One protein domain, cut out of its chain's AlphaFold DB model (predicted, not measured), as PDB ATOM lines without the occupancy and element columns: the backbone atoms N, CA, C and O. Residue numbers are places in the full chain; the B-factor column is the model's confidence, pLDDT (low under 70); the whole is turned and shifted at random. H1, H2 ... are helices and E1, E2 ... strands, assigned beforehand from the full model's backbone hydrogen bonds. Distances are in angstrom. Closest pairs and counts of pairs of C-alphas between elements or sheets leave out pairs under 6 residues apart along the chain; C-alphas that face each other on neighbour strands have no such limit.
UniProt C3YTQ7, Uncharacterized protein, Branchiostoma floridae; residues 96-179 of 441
ATOM      1  N   ALA A  96      -4.916  17.734  46.720       51.53
ATOM      2  CA  ALA A  96      -3.728  18.546  46.467       51.53
ATOM      3  C   ALA A  96      -3.114  19.035  47.800       51.53
ATOM      4  O   ALA A  96      -3.840  19.247  48.770       51.53
ATOM      5  N   GLY A  97      -1.793  19.207  47.885       55.16
ATOM      6  CA  GLY A  97      -1.181  19.853  49.056       55.16
ATOM      7  C   GLY A  97      -1.634  21.316  49.173       55.16
ATOM      8  O   GLY A  97      -1.964  21.919  48.156       55.16
ATOM      9  N   GLY A  98      -1.640  21.885  50.386       60.22
ATOM     10  CA  GLY A  98      -2.306  23.159  50.729       60.22
ATOM     11  C   GLY A  98      -2.333  24.245  49.640       60.22
ATOM     12  O   GLY A  98      -3.409  24.586  49.162       60.22
ATOM     13  N   SER A  99      -1.179  24.717  49.147       61.72
ATOM     14  CA  SER A  99      -1.148  25.800  48.141       61.72
ATOM     15  C   SER A  99      -1.817  25.450  46.804       61.72
ATOM     16  O   SER A  99      -2.338  26.329  46.119       61.72
ATOM     17  N   GLN A 100      -1.830  24.172  46.418       66.88
ATOM     18  CA  GLN A 100      -2.516  23.707  45.212       66.88
ATOM     19  C   GLN A 100      -4.031  23.615  45.434       66.88
ATOM     20  O   GLN A 100      -4.797  23.882  44.509       66.88
ATOM     21  N   GLN A 101      -4.477  23.278  46.650       70.94
ATOM     22  CA  GLN A 101      -5.901  23.288  47.006       70.94
ATOM     23  C   GLN A 101      -6.480  24.697  46.939       70.94
ATOM     24  O   GLN A 101      -7.557  24.872  46.371       70.94
ATOM     25  N   ASP A 102      -5.751  25.693  47.443       79.06
ATOM     26  CA  ASP A 102      -6.191  27.089  47.419       79.06
ATOM     27  C   ASP A 102      -6.392  27.587  45.982       79.06
ATOM     28  O   ASP A 102      -7.408  28.209  45.670       79.06
ATOM     29  N   GLN A 103      -5.473  27.242  45.070       78.19
ATOM     30  CA  GLN A 103      -5.598  27.574  43.645       78.19
ATOM     31  C   GLN A 103      -6.801  26.888  42.989       78.19
ATOM     32  O   GLN A 103      -7.564  27.536  42.268       78.19
ATOM     33  N   VAL A 104      -6.998  25.591  43.245       81.62
ATOM     34  CA  VAL A 104      -8.150  24.845  42.717       81.62
ATOM     35  C   VAL A 104      -9.459  25.438  43.245       81.62
ATOM     36  O   VAL A 104     -10.402  25.633  42.476       81.62
ATOM     37  N   GLN A 105      -9.519  25.768  44.535       84.25
ATOM     38  CA  GLN A 105     -10.698  26.338  45.177       84.25
ATOM     39  C   GLN A 105     -10.999  27.755  44.675       84.25
ATOM     40  O   GLN A 105     -12.168  28.079  44.447       84.25
ATOM     41  N   LEU A 106      -9.971  28.575  44.437       86.62
ATOM     42  CA  LEU A 106     -10.113  29.885  43.804       86.62
ATOM     43  C   LEU A 106     -10.716  29.742  42.402       86.62
ATOM     44  O   LEU A 106     -11.747  30.351  42.126       86.62
ATOM     45  N   CYS A 107     -10.156  28.863  41.563       86.81
ATOM     46  CA  CYS A 107     -10.675  28.610  40.213       86.81
ATOM     47  C   CYS A 107     -12.126  28.113  40.244       86.81
ATOM     48  O   CYS A 107     -12.961  28.591  39.478       86.81
ATOM     49  N   CYS A 108     -12.459  27.197  41.161       87.56
ATOM     50  CA  CYS A 108     -13.833  26.722  41.334       87.56
ATOM     51  C   CYS A 108     -14.786  27.861  41.718       87.56
ATOM     52  O   CYS A 108     -15.907  27.918  41.217       87.56
ATOM     53  N   SER A 109     -14.349  28.771  42.590       89.62
ATOM     54  CA  SER A 109     -15.148  29.921  43.024       89.62
ATOM     55  C   SER A 109     -15.392  30.895  41.868       89.62
ATOM     56  O   SER A 109     -16.522  31.336  41.672       89.62
ATOM     57  N   THR A 110     -14.372  31.164  41.047       90.31
ATOM     58  CA  THR A 110     -14.498  32.004  39.846       90.31
ATOM     59  C   THR A 110     -15.468  31.399  38.830       90.31
ATOM     60  O   THR A 110     -16.348  32.101  38.337       90.31
ATOM     61  N   VAL A 111     -15.371  30.091  38.560       90.56
ATOM     62  CA  VAL A 111     -16.299  29.398  37.645       90.56
ATOM     63  C   VAL A 111     -17.722  29.397  38.199       90.56
ATOM     64  O   VAL A 111     -18.664  29.643  37.454       90.56
ATOM     65  N   SER A 112     -17.892  29.205  39.510       90.94
ATOM     66  CA  SER A 112     -19.205  29.285  40.156       90.94
ATOM     67  C   SER A 112     -19.846  30.670  40.015       90.94
ATOM     68  O   SER A 112     -21.051  30.763  39.774       90.94
ATOM     69  N   GLN A 113     -19.068  31.747  40.172       91.19
ATOM     70  CA  GLN A 113     -19.552  33.118  39.971       91.19
ATOM     71  C   GLN A 113     -19.904  33.377  38.505       91.19
ATOM     72  O   GLN A 113     -20.953  33.944  38.214       91.19
ATOM     73  N   TRP A 114     -19.066  32.920  37.577       92.94
ATOM     74  CA  TRP A 114     -19.317  33.060  36.144       92.94
ATOM     75  C   TRP A 114     -20.578  32.310  35.691       92.94
ATOM     76  O   TRP A 114     -21.395  32.888  34.975       92.94
ATOM     77  N   LEU A 115     -20.808  31.087  36.188       90.38
ATOM     78  CA  LEU A 115     -22.050  30.339  35.949       90.38
ATOM     79  C   LEU A 115     -23.281  31.064  36.509       90.38
ATOM     80  O   LEU A 115     -24.334  31.071  35.875       90.38
ATOM     81  N   SER A 116     -23.141  31.712  37.670       89.56
ATOM     82  CA  SER A 116     -24.224  32.496  38.284       89.56
ATOM     83  C   SER A 116     -24.584  33.743  37.464       89.56
ATOM     84  O   SER A 116     -25.720  34.203  37.520       89.56
ATOM     85  N   ASN A 117     -23.642  34.259  36.670       87.69
ATOM     86  CA  ASN A 117     -23.816  35.429  35.806       87.69
ATOM     87  C   ASN A 117     -24.277  35.074  34.375       87.69
ATOM     88  O   ASN A 117     -24.168  35.908  33.479       87.69
ATOM     89  N   GLY A 118     -24.767  33.851  34.141       79.81
ATOM     90  CA  GLY A 118     -25.333  33.400  32.859       79.81
ATOM     91  C   GLY A 118     -24.419  32.466  32.062       79.81
ATOM     92  O   GLY A 118     -24.900  31.509  31.462       79.81
ATOM     93  N   GLY A 119     -23.098  32.656  32.133       81.00
ATOM     94  CA  GLY A 119     -22.126  31.780  31.467       81.00
ATOM     95  C   GLY A 119     -22.188  31.801  29.932       81.00
ATOM     96  O   GLY A 119     -21.820  30.813  29.295       81.00
ATOM     97  N   ASP A 120     -22.668  32.902  29.347       78.56
ATOM     98  CA  ASP A 120     -22.923  33.014  27.902       78.56
ATOM     99  C   ASP A 120     -21.640  33.149  27.061       78.56
ATOM    100  O   ASP A 120     -21.619  32.768  25.890       78.56
ATOM    101  N   THR A 121     -20.557  33.671  27.643       85.56
ATOM    102  CA  THR A 121     -19.252  33.840  26.982       85.56
ATOM    103  C   THR A 121     -18.179  32.987  27.643       85.56
ATOM    104  O   THR A 121     -18.201  32.795  28.857       85.56
ATOM    105  N   GLU A 122     -17.212  32.500  26.861       88.88
ATOM    106  CA  GLU A 122     -16.083  31.735  27.398       88.88
ATOM    107  C   GLU A 122     -15.313  32.532  28.457       88.88
ATOM    108  O   GLU A 122     -15.005  33.715  28.281       88.88
ATOM    109  N   LEU A 123     -14.991  31.865  29.563       89.75
ATOM    110  CA  LEU A 123     -14.184  32.420  30.637       89.75
ATOM    111  C   LEU A 123     -12.749  31.922  30.500       89.75
ATOM    112  O   LEU A 123     -12.493  30.724  30.586       89.75
ATOM    113  N   ASN A 124     -11.808  32.852  30.377       88.88
ATOM    114  CA  ASN A 124     -10.385  32.542  30.416       88.88
ATOM    115  C   ASN A 124      -9.836  32.788  31.818       88.88
ATOM    116  O   ASN A 124      -9.848  33.913  32.320       88.88
ATOM    117  N   ILE A 125      -9.341  31.726  32.445       87.44
ATOM    118  CA  ILE A 125      -8.705  31.776  33.757       87.44
ATOM    119  C   ILE A 125      -7.190  31.670  33.549       87.44
ATOM    120  O   ILE A 125      -6.744  30.852  32.738       87.44
ATOM    121  N   PRO A 126      -6.368  32.457  34.266       82.00
ATOM    122  CA  PRO A 126      -4.929  32.233  34.290       82.00
ATOM    123  C   PRO A 126      -4.632  30.787  34.707       82.00
ATOM    124  O   PRO A 126      -4.961  30.384  35.824       82.00
ATOM    125  N   SER A 127      -4.033  29.993  33.815       74.12
ATOM    126  CA  SER A 127      -3.666  28.620  34.153       74.12
ATOM    127  C   SER A 127      -2.360  28.635  34.942       74.12
ATOM    128  O   SER A 127      -1.375  29.207  34.464       74.12
ATOM    129  N   PRO A 128      -2.281  27.991  36.120       74.00
ATOM    130  CA  PRO A 128      -0.993  27.800  36.755       74.00
ATOM    131  C   PRO A 128      -0.119  26.912  35.866       74.00
ATOM    132  O   PRO A 128      -0.594  25.964  35.234       74.00
ATOM    133  N   LYS A 129       1.175  27.224  35.818       73.69
ATOM    134  CA  LYS A 129       2.170  26.353  35.192       73.69
ATOM    135  C   LYS A 129       2.316  25.074  36.014       73.69
ATOM    136  O   LYS A 129       2.169  25.095  37.237       73.69
ATOM    137  N   GLY A 130       2.680  23.967  35.369       77.44
ATOM    138  CA  GLY A 130       2.963  22.730  36.089       77.44
ATOM    139  C   GLY A 130       1.791  21.756  36.229       77.44
ATOM    140  O   GLY A 130       0.761  21.890  35.567       77.44
ATOM    141  N   PRO A 131       1.950  20.754  37.112       77.12
ATOM    142  CA  PRO A 131       0.975  19.680  37.296       77.12
ATOM    143  C   PRO A 131      -0.396  20.159  37.797       77.12
ATOM    144  O   PRO A 131      -1.411  19.511  37.541       77.12
ATOM    145  N   SER A 132      -0.447  21.305  38.485       79.75
ATOM    146  CA  SER A 132      -1.686  21.892  39.010       79.75
ATOM    147  C   SER A 132      -2.687  22.256  37.914       79.75
ATOM    148  O   SER A 132      -3.889  22.201  38.170       79.75
ATOM    149  N   ARG A 133      -2.237  22.534  36.681       85.56
ATOM    150  CA  ARG A 133      -3.142  22.789  35.548       85.56
ATOM    151  C   ARG A 133      -4.090  21.612  35.300       85.56
ATOM    152  O   ARG A 133      -5.296  21.794  35.159       85.56
ATOM    153  N   PHE A 134      -3.559  20.388  35.332       87.06
ATOM    154  CA  PHE A 134      -4.329  19.172  35.064       87.06
ATOM    155  C   PHE A 134      -5.319  18.884  36.197       87.06
ATOM    156  O   PHE A 134      -6.440  18.441  35.944       87.06
ATOM    157  N   LEU A 135      -4.935  19.212  37.438       83.75
ATOM    158  CA  LEU A 135      -5.829  19.150  38.593       83.75
ATOM    159  C   LEU A 135      -7.018  20.100  38.434       83.75
ATOM    160  O   LEU A 135      -8.144  19.703  38.721       83.75
ATOM    161  N   ILE A 136      -6.793  21.324  37.949       87.00
ATOM    162  CA  ILE A 136      -7.863  22.311  37.757       87.00
ATOM    163  C   ILE A 136      -8.823  21.870  36.655       87.00
ATOM    164  O   ILE A 136     -10.029  21.864  36.895       87.00
ATOM    165  N   HIS A 137      -8.316  21.439  35.492       89.31
ATOM    166  CA  HIS A 137      -9.166  20.903  34.421       89.31
ATOM    167  C   HIS A 137     -10.120  19.836  34.950       89.31
ATOM    168  O   HIS A 137     -11.335  19.912  34.750       89.31
ATOM    169  N   ARG A 138      -9.566  18.871  35.682       86.56
ATOM    170  CA  ARG A 138     -10.317  17.744  36.213       86.56
ATOM    171  C   ARG A 138     -11.279  18.144  37.328       86.56
ATOM    172  O   ARG A 138     -12.425  17.697  37.323       86.56
ATOM    173  N   ALA A 139     -10.852  19.000  38.256       86.88
ATOM    174  CA  ALA A 139     -11.691  19.494  39.346       86.88
ATOM    175  C   ALA A 139     -12.912  20.258  38.816       86.88
ATOM    176  O   ALA A 139     -14.028  20.019  39.277       86.88
ATOM    177  N   LEU A 140     -12.718  21.116  37.809       89.44
ATOM    178  CA  LEU A 140     -13.803  21.870  37.184       89.44
ATOM    179  C   LEU A 140     -14.793  20.948  36.460       89.44
ATOM    180  O   LEU A 140     -15.988  21.029  36.733       89.44
ATOM    181  N   ARG A 141     -14.308  20.016  35.626       90.31
ATOM    182  CA  ARG A 141     -15.159  19.044  34.903       90.31
ATOM    183  C   ARG A 141     -15.920  18.094  35.841       90.31
ATOM    184  O   ARG A 141     -17.008  17.632  35.512       90.31
ATOM    185  N   THR A 142     -15.361  17.802  37.018       87.31
ATOM    186  CA  THR A 142     -16.008  16.945  38.029       87.31
ATOM    187  C   THR A 142     -17.068  17.708  38.826       87.31
ATOM    188  O   THR A 142     -18.136  17.171  39.105       87.31
ATOM    189  N   ARG A 143     -16.776  18.954  39.220       88.75
ATOM    190  CA  ARG A 143     -17.634  19.747  40.113       88.75
ATOM    191  C   ARG A 143     -18.780  20.447  39.385       88.75
ATOM    192  O   ARG A 143     -19.812  20.686  40.003       88.75
ATOM    193  N   PHE A 144     -18.603  20.764  38.103       90.56
ATOM    194  CA  PHE A 144     -19.577  21.494  37.294       90.56
ATOM    195  C   PHE A 144     -19.976  20.662  36.068       90.56
ATOM    196  O   PHE A 144     -19.261  20.668  35.065       90.56
ATOM    197  N   PRO A 145     -21.114  19.944  36.117       88.38
ATOM    198  CA  PRO A 145     -21.491  19.033  35.041       88.38
ATOM    199  C   PRO A 145     -21.771  19.697  33.687       88.38
ATOM    200  O   PRO A 145     -21.650  19.041  32.655       88.38
ATOM    201  N   GLU A 146     -22.139  20.977  33.703       91.06
ATOM    202  CA  GLU A 146     -22.456  21.800  32.529       91.06
ATOM    203  C   GLU A 146     -21.233  22.519  31.934       91.06
ATOM    204  O   GLU A 146     -21.382  23.383  31.072       91.06
ATOM    205  N   VAL A 147     -20.021  22.208  32.406       92.31
ATOM    206  CA  VAL A 147     -18.793  22.918  32.036       92.31
ATOM    207  C   VAL A 147     -17.786  21.985  31.379       92.31
ATOM    208  O   VAL A 147     -17.504  20.892  31.866       92.31
ATOM    209  N   TRP A 148     -17.167  22.479  30.309       93.62
ATOM    210  CA  TRP A 148     -15.986  21.878  29.705       93.62
ATOM    211  C   TRP A 148     -14.803  22.842  29.743       93.62
ATOM    212  O   TRP A 148     -14.975  24.060  29.681       93.62
ATOM    213  N   THR A 149     -13.595  22.289  29.837       92.88
ATOM    214  CA  THR A 149     -12.356  23.068  29.949       92.88
ATOM    215  C   THR A 149     -11.316  22.593  28.949       92.88
ATOM    216  O   THR A 149     -11.216  21.395  28.700       92.88
ATOM    217  N   TYR A 150     -10.515  23.503  28.406       90.44
ATOM    218  CA  TYR A 150      -9.417  23.184  27.488       90.44
ATOM    219  C   TYR A 150      -8.302  24.234  27.587       90.44
ATOM    220  O   TYR A 150      -8.523  25.332  28.104       90.44
ATOM    221  N   ASP A 151      -7.091  23.873  27.166       87.50
ATOM    222  CA  ASP A 151      -5.959  24.801  27.144       87.50
ATOM    223  C   ASP A 151      -6.117  25.753  25.948       87.50
ATOM    224  O   ASP A 151      -6.161  25.316  24.796       87.50
ATOM    225  N   ALA A 152      -6.224  27.052  26.219       83.06
ATOM    226  CA  ALA A 152      -6.303  28.101  25.210       83.06
ATOM    227  C   ALA A 152      -4.921  28.707  24.916       83.06
ATOM    228  O   ALA A 152      -3.932  28.473  25.621       83.06
ATOM    229  N   ALA A 153      -4.849  29.529  23.864       73.25
ATOM    230  CA  ALA A 153      -3.649  30.299  23.552       73.25
ATOM    231  C   ALA A 153      -3.219  31.176  24.747       73.25
ATOM    232  O   ALA A 153      -4.034  31.568  25.581       73.25
ATOM    233  N   ASN A 154      -1.926  31.508  24.823       69.44
ATOM    234  CA  ASN A 154      -1.328  32.332  25.886       69.44
ATOM    235  C   ASN A 154      -1.308  31.696  27.290       69.44
ATOM    236  O   ASN A 154      -1.275  32.417  28.286       69.44
ATOM    237  N   SER A 155      -1.278  30.362  27.393       73.56
ATOM    238  CA  SER A 155      -1.225  29.649  28.686       73.56
ATOM    239  C   SER A 155      -2.429  29.948  29.595       73.56
ATOM    240  O   SER A 155      -2.296  30.062  30.815       73.56
ATOM    241  N   GLN A 156      -3.609  30.106  28.996       84.62
ATOM    242  CA  GLN A 156      -4.865  30.303  29.714       84.62
ATOM    243  C   GLN A 156      -5.706  29.029  29.680       84.62
ATOM    244  O   GLN A 156      -5.666  28.267  28.719       84.62
ATOM    245  N   LEU A 157      -6.481  28.812  30.738       89.75
ATOM    246  CA  LEU A 157      -7.469  27.747  30.809       89.75
ATOM    247  C   LEU A 157      -8.817  28.341  30.408       89.75
ATOM    248  O   LEU A 157      -9.364  29.175  31.133       89.75
ATOM    249  N   ALA A 158      -9.340  27.917  29.260       91.31
ATOM    250  CA  ALA A 158     -10.663  28.315  28.806       91.31
ATOM    251  C   ALA A 158     -11.729  27.413  29.426       91.31
ATOM    252  O   ALA A 158     -11.584  26.187  29.502       91.31
ATOM    253  N   VAL A 159     -12.812  28.040  29.867       92.81
ATOM    254  CA  VAL A 159     -13.984  27.416  30.471       92.81
ATOM    255  C   VAL A 159     -15.198  27.805  29.640       92.81
ATOM    256  O   VAL A 159     -15.460  28.991  29.434       92.81
ATOM    257  N   ARG A 160     -15.957  26.813  29.173       93.25
ATOM    258  CA  ARG A 160     -17.188  27.039  28.409       93.25
ATOM    259  C   ARG A 160     -18.332  26.182  28.915       93.25
ATOM    260  O   ARG A 160     -18.122  25.063  29.386       93.25
ATOM    261  N   LYS A 161     -19.546  26.697  28.758       92.88
ATOM    262  CA  LYS A 161     -20.772  25.967  29.060       92.88
ATOM    263  C   LYS A 161     -21.072  24.983  27.931       92.88
ATOM    264  O   LYS A 161     -20.891  25.308  26.754       92.88
ATOM    265  N   VAL A 162     -21.488  23.769  28.272       92.38
ATOM    266  CA  VAL A 162     -21.768  22.690  27.316       92.38
ATOM    267  C   VAL A 162     -23.064  21.969  27.655       92.38
ATOM    268  O   VAL A 162     -23.406  21.807  28.823       92.38
ATOM    269  N   SER A 163     -23.782  21.526  26.621       91.50
ATOM    270  CA  SER A 163     -24.890  20.581  26.779       91.50
ATOM    271  C   SER A 163     -24.362  19.182  27.115       91.50
ATOM    272  O   SER A 163     -23.199  18.870  26.849       91.50
ATOM    273  N   GLU A 164     -25.222  18.318  27.657       90.12
ATOM    274  CA  GLU A 164     -24.863  16.924  27.961       90.12
ATOM    275  C   GLU A 164     -24.418  16.140  26.719       90.12
ATOM    276  O   GLU A 164     -23.479  15.351  26.790       90.12
ATOM    277  N   GLU A 165     -25.065  16.374  25.576       90.38
ATOM    278  CA  GLU A 165     -24.718  15.743  24.296       90.38
ATOM    279  C   GLU A 165     -23.297  16.120  23.875       90.38
ATOM    280  O   GLU A 165     -22.450  15.249  23.683       90.38
ATOM    281  N   LYS A 166     -23.002  17.426  23.843       90.25
ATOM    282  CA  LYS A 166     -21.675  17.926  23.476       90.25
ATOM    283  C   LYS A 166     -20.611  17.490  24.478       90.25
ATOM    284  O   LYS A 166     -19.472  17.267  24.100       90.25
ATOM    285  N   ARG A 167     -20.960  17.350  25.758       90.94
ATOM    286  CA  ARG A 167     -20.034  16.850  26.775       90.94
ATOM    287  C   ARG A 167     -19.585  15.417  26.490       90.94
ATOM    288  O   ARG A 167     -18.394  15.152  26.586       90.94
ATOM    289  N   LYS A 168     -20.504  14.521  26.117       90.81
ATOM    290  CA  LYS A 168     -20.152  13.132  25.775       90.81
ATOM    291  C   LYS A 168     -19.181  13.068  24.595       90.81
ATOM    292  O   LYS A 168     -18.200  12.339  24.664       90.81
ATOM    293  N   GLU A 169     -19.408  13.881  23.563       91.44
ATOM    294  CA  GLU A 169     -18.503  13.970  22.404       91.44
ATOM    295  C   GLU A 169     -17.084  14.429  22.782       91.44
ATOM    296  O   GLU A 169     -16.106  14.020  22.155       91.44
ATOM    297  N   GLU A 170     -16.965  15.308  23.778       91.50
ATOM    298  CA  GLU A 170     -15.675  15.811  24.255       91.50
ATOM    299  C   GLU A 170     -14.982  14.818  25.197       91.50
ATOM    300  O   GLU A 170     -13.765  14.677  25.134       91.50
ATOM    301  N   GLU A 171     -15.740  14.095  26.028       89.56
ATOM    302  CA  GLU A 171     -15.220  13.022  26.886       89.56
ATOM    303  C   GLU A 171     -14.633  11.866  26.062       89.56
ATOM    304  O   GLU A 171     -13.605  11.314  26.442       89.56
ATOM    305  N   GLU A 172     -15.217  11.543  24.903       89.00
ATOM    306  CA  GLU A 172     -14.668  10.535  23.980       89.00
ATOM    307  C   GLU A 172     -13.319  10.937  23.363       89.00
ATOM    308  O   GLU A 172     -12.530  10.070  22.981       89.00
ATOM    309  N   LYS A 173     -13.043  12.240  23.258       89.94
ATOM    310  CA  LYS A 173     -11.804  12.793  22.686       89.94
ATOM    311  C   LYS A 173     -10.833  13.292  23.757       89.94
ATOM    312  O   LYS A 173      -9.817  13.892  23.411       89.94
ATOM    313  N   ASP A 174     -11.154  13.104  25.036       87.94
ATOM    314  CA  ASP A 174     -10.391  13.686  26.131       87.94
ATOM    315  C   ASP A 174      -9.040  12.989  26.302       87.94
ATOM    316  O   ASP A 174      -8.945  11.834  26.708       87.94
ATOM    317  N   ASP A 175      -7.978  13.737  26.041       89.06
ATOM    318  CA  ASP A 175      -6.590  13.312  26.175       89.06
ATOM    319  C   ASP A 175      -5.933  13.873  27.450       89.06
ATOM    320  O   ASP A 175      -4.715  13.794  27.616       89.06
ATOM    321  N   LEU A 176      -6.706  14.478  28.367       87.94
ATOM    322  CA  LEU A 176      -6.167  15.172  29.544       87.94
ATOM    323  C   LEU A 176      -5.260  14.272  30.393       87.94
ATOM    324  O   LEU A 176      -4.228  14.735  30.886       87.94
ATOM    325  N   ALA A 177      -5.639  13.005  30.576       86.69
ATOM    326  CA  ALA A 177      -4.853  12.037  31.340       86.69
ATOM    327  C   ALA A 177      -3.520  11.716  30.648       86.69
ATOM    328  O   ALA A 177      -2.480  11.738  31.306       86.69
ATOM    329  N   ASP A 178      -3.537  11.495  29.333       89.19
ATOM    330  CA  ASP A 178      -2.333  11.216  28.548       89.19
ATOM    331  C   ASP A 178      -1.403  12.433  28.513       89.19
ATOM    332  O   ASP A 178      -0.212  12.311  28.791       89.19
ATOM    333  N   ARG A 179      -1.948  13.640  28.316       89.31
ATOM    334  CA  ARG A 179      -1.169  14.886  28.387       89.31
ATOM    335  C   ARG A 179      -0.564  15.121  29.769       89.31
ATOM    336  O   ARG A 179       0.569  15.589  29.863       89.31
TER     337      ARG A 179
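What this domain is: This is residues 96 to 179 of the 441 residues of an uncharacterized protein of Branchiostoma floridae (UniProt C3YTQ7). A small three-stranded sheet has one face covered by two helices, the long H1 and the shorter H2, which cross each other at a slant. The last stretch, with H3 and H4, runs past the sheet's E2 edge, H3 grazing the sheet and H4 coming near H2. The printed part has 84 residues, with four named helices and three named strands in the order H1, E1, H2, E2, E3, H3, H4. The sheet's order is E1, E3, E2, all antiparallel, and the class is mixed, helices and strands. The whole is compact, with a radius of gyration of the C-alphas of 12.3 A and spans of 35 by 32 by 24 A.

Where its parts are: Find C-alpha 98 at (-2.306, 23.159, 50.729); from there H1, residues 98 to 116, runs 26.9 A to C-alpha 116 at (-24.224, 32.496, 38.284). Next come strand E1, residues 123 to 126, and helix H2, residues 132 to 143, 16.1 A long. Strands E2, residues 147 to 152, and E3, residues 156 to 161, measure 15.1 A and 16.5 A. Read on to H3, residues 164 to 171, and H4, residues 176 to 179, which ends at C-alpha 179 at (-1.169, 14.886, 28.387).

How they stand to each other: Start at the edge strand E1, antiparallel to the inner strand E3 at 155 degrees, where N 123 and O 159 are 2.9 A apart, within hydrogen-bond range. On the other side of E3 look for the edge strand E2, which forms a hairpin with it; N 152 and O 156 are within range at 2.8 A. H1 and H2 lie on the same face of the sheet, making two layers, helices over one face of a sheet. H1 has a height over the sheet of 10.1 A and runs slantwise to the strands, at 36 degrees to E3 on the local plane. H2 has a height of 9.1 A, lies over E3 and E2, and runs along the strands, at 6 degrees to E2 on the local plane; the closest C-alphas of H2 and E2, those of His 137 and Thr 149, are 5.9 A apart. E1, H2 and E2 form a split strand-helix-strand unit, two strands running the same way with E3 between them, and its crossover is right-handed. H1 and H2 touch, their closest C-alphas, Val 104 and Ile 136, 5.6 A apart, at a steep tilt of 45 degrees, the same way. H3 only grazes the sheet; its closest C-alpha to E2 is that of Arg 167, 7.1 A from that of Trp 148. H4 is not on the sheet and is close to H2 but not clearly touching, with the C-alphas of Phe 134 and Leu 176 at 7.1 A. In H1, H2 and H3 every O i to N i+4 pair is within hydrogen-bond range; H4 is too short for one.

The domain as a whole: The C-alphas farthest apart, those of Gly 98 and Glu 165, are 35.4 A apart. The printed part has no cut and no long link. Look for low confidence, pLDDT under 70, at residues 96 to 100 and residue 154; the mean of the printed part is 84.9.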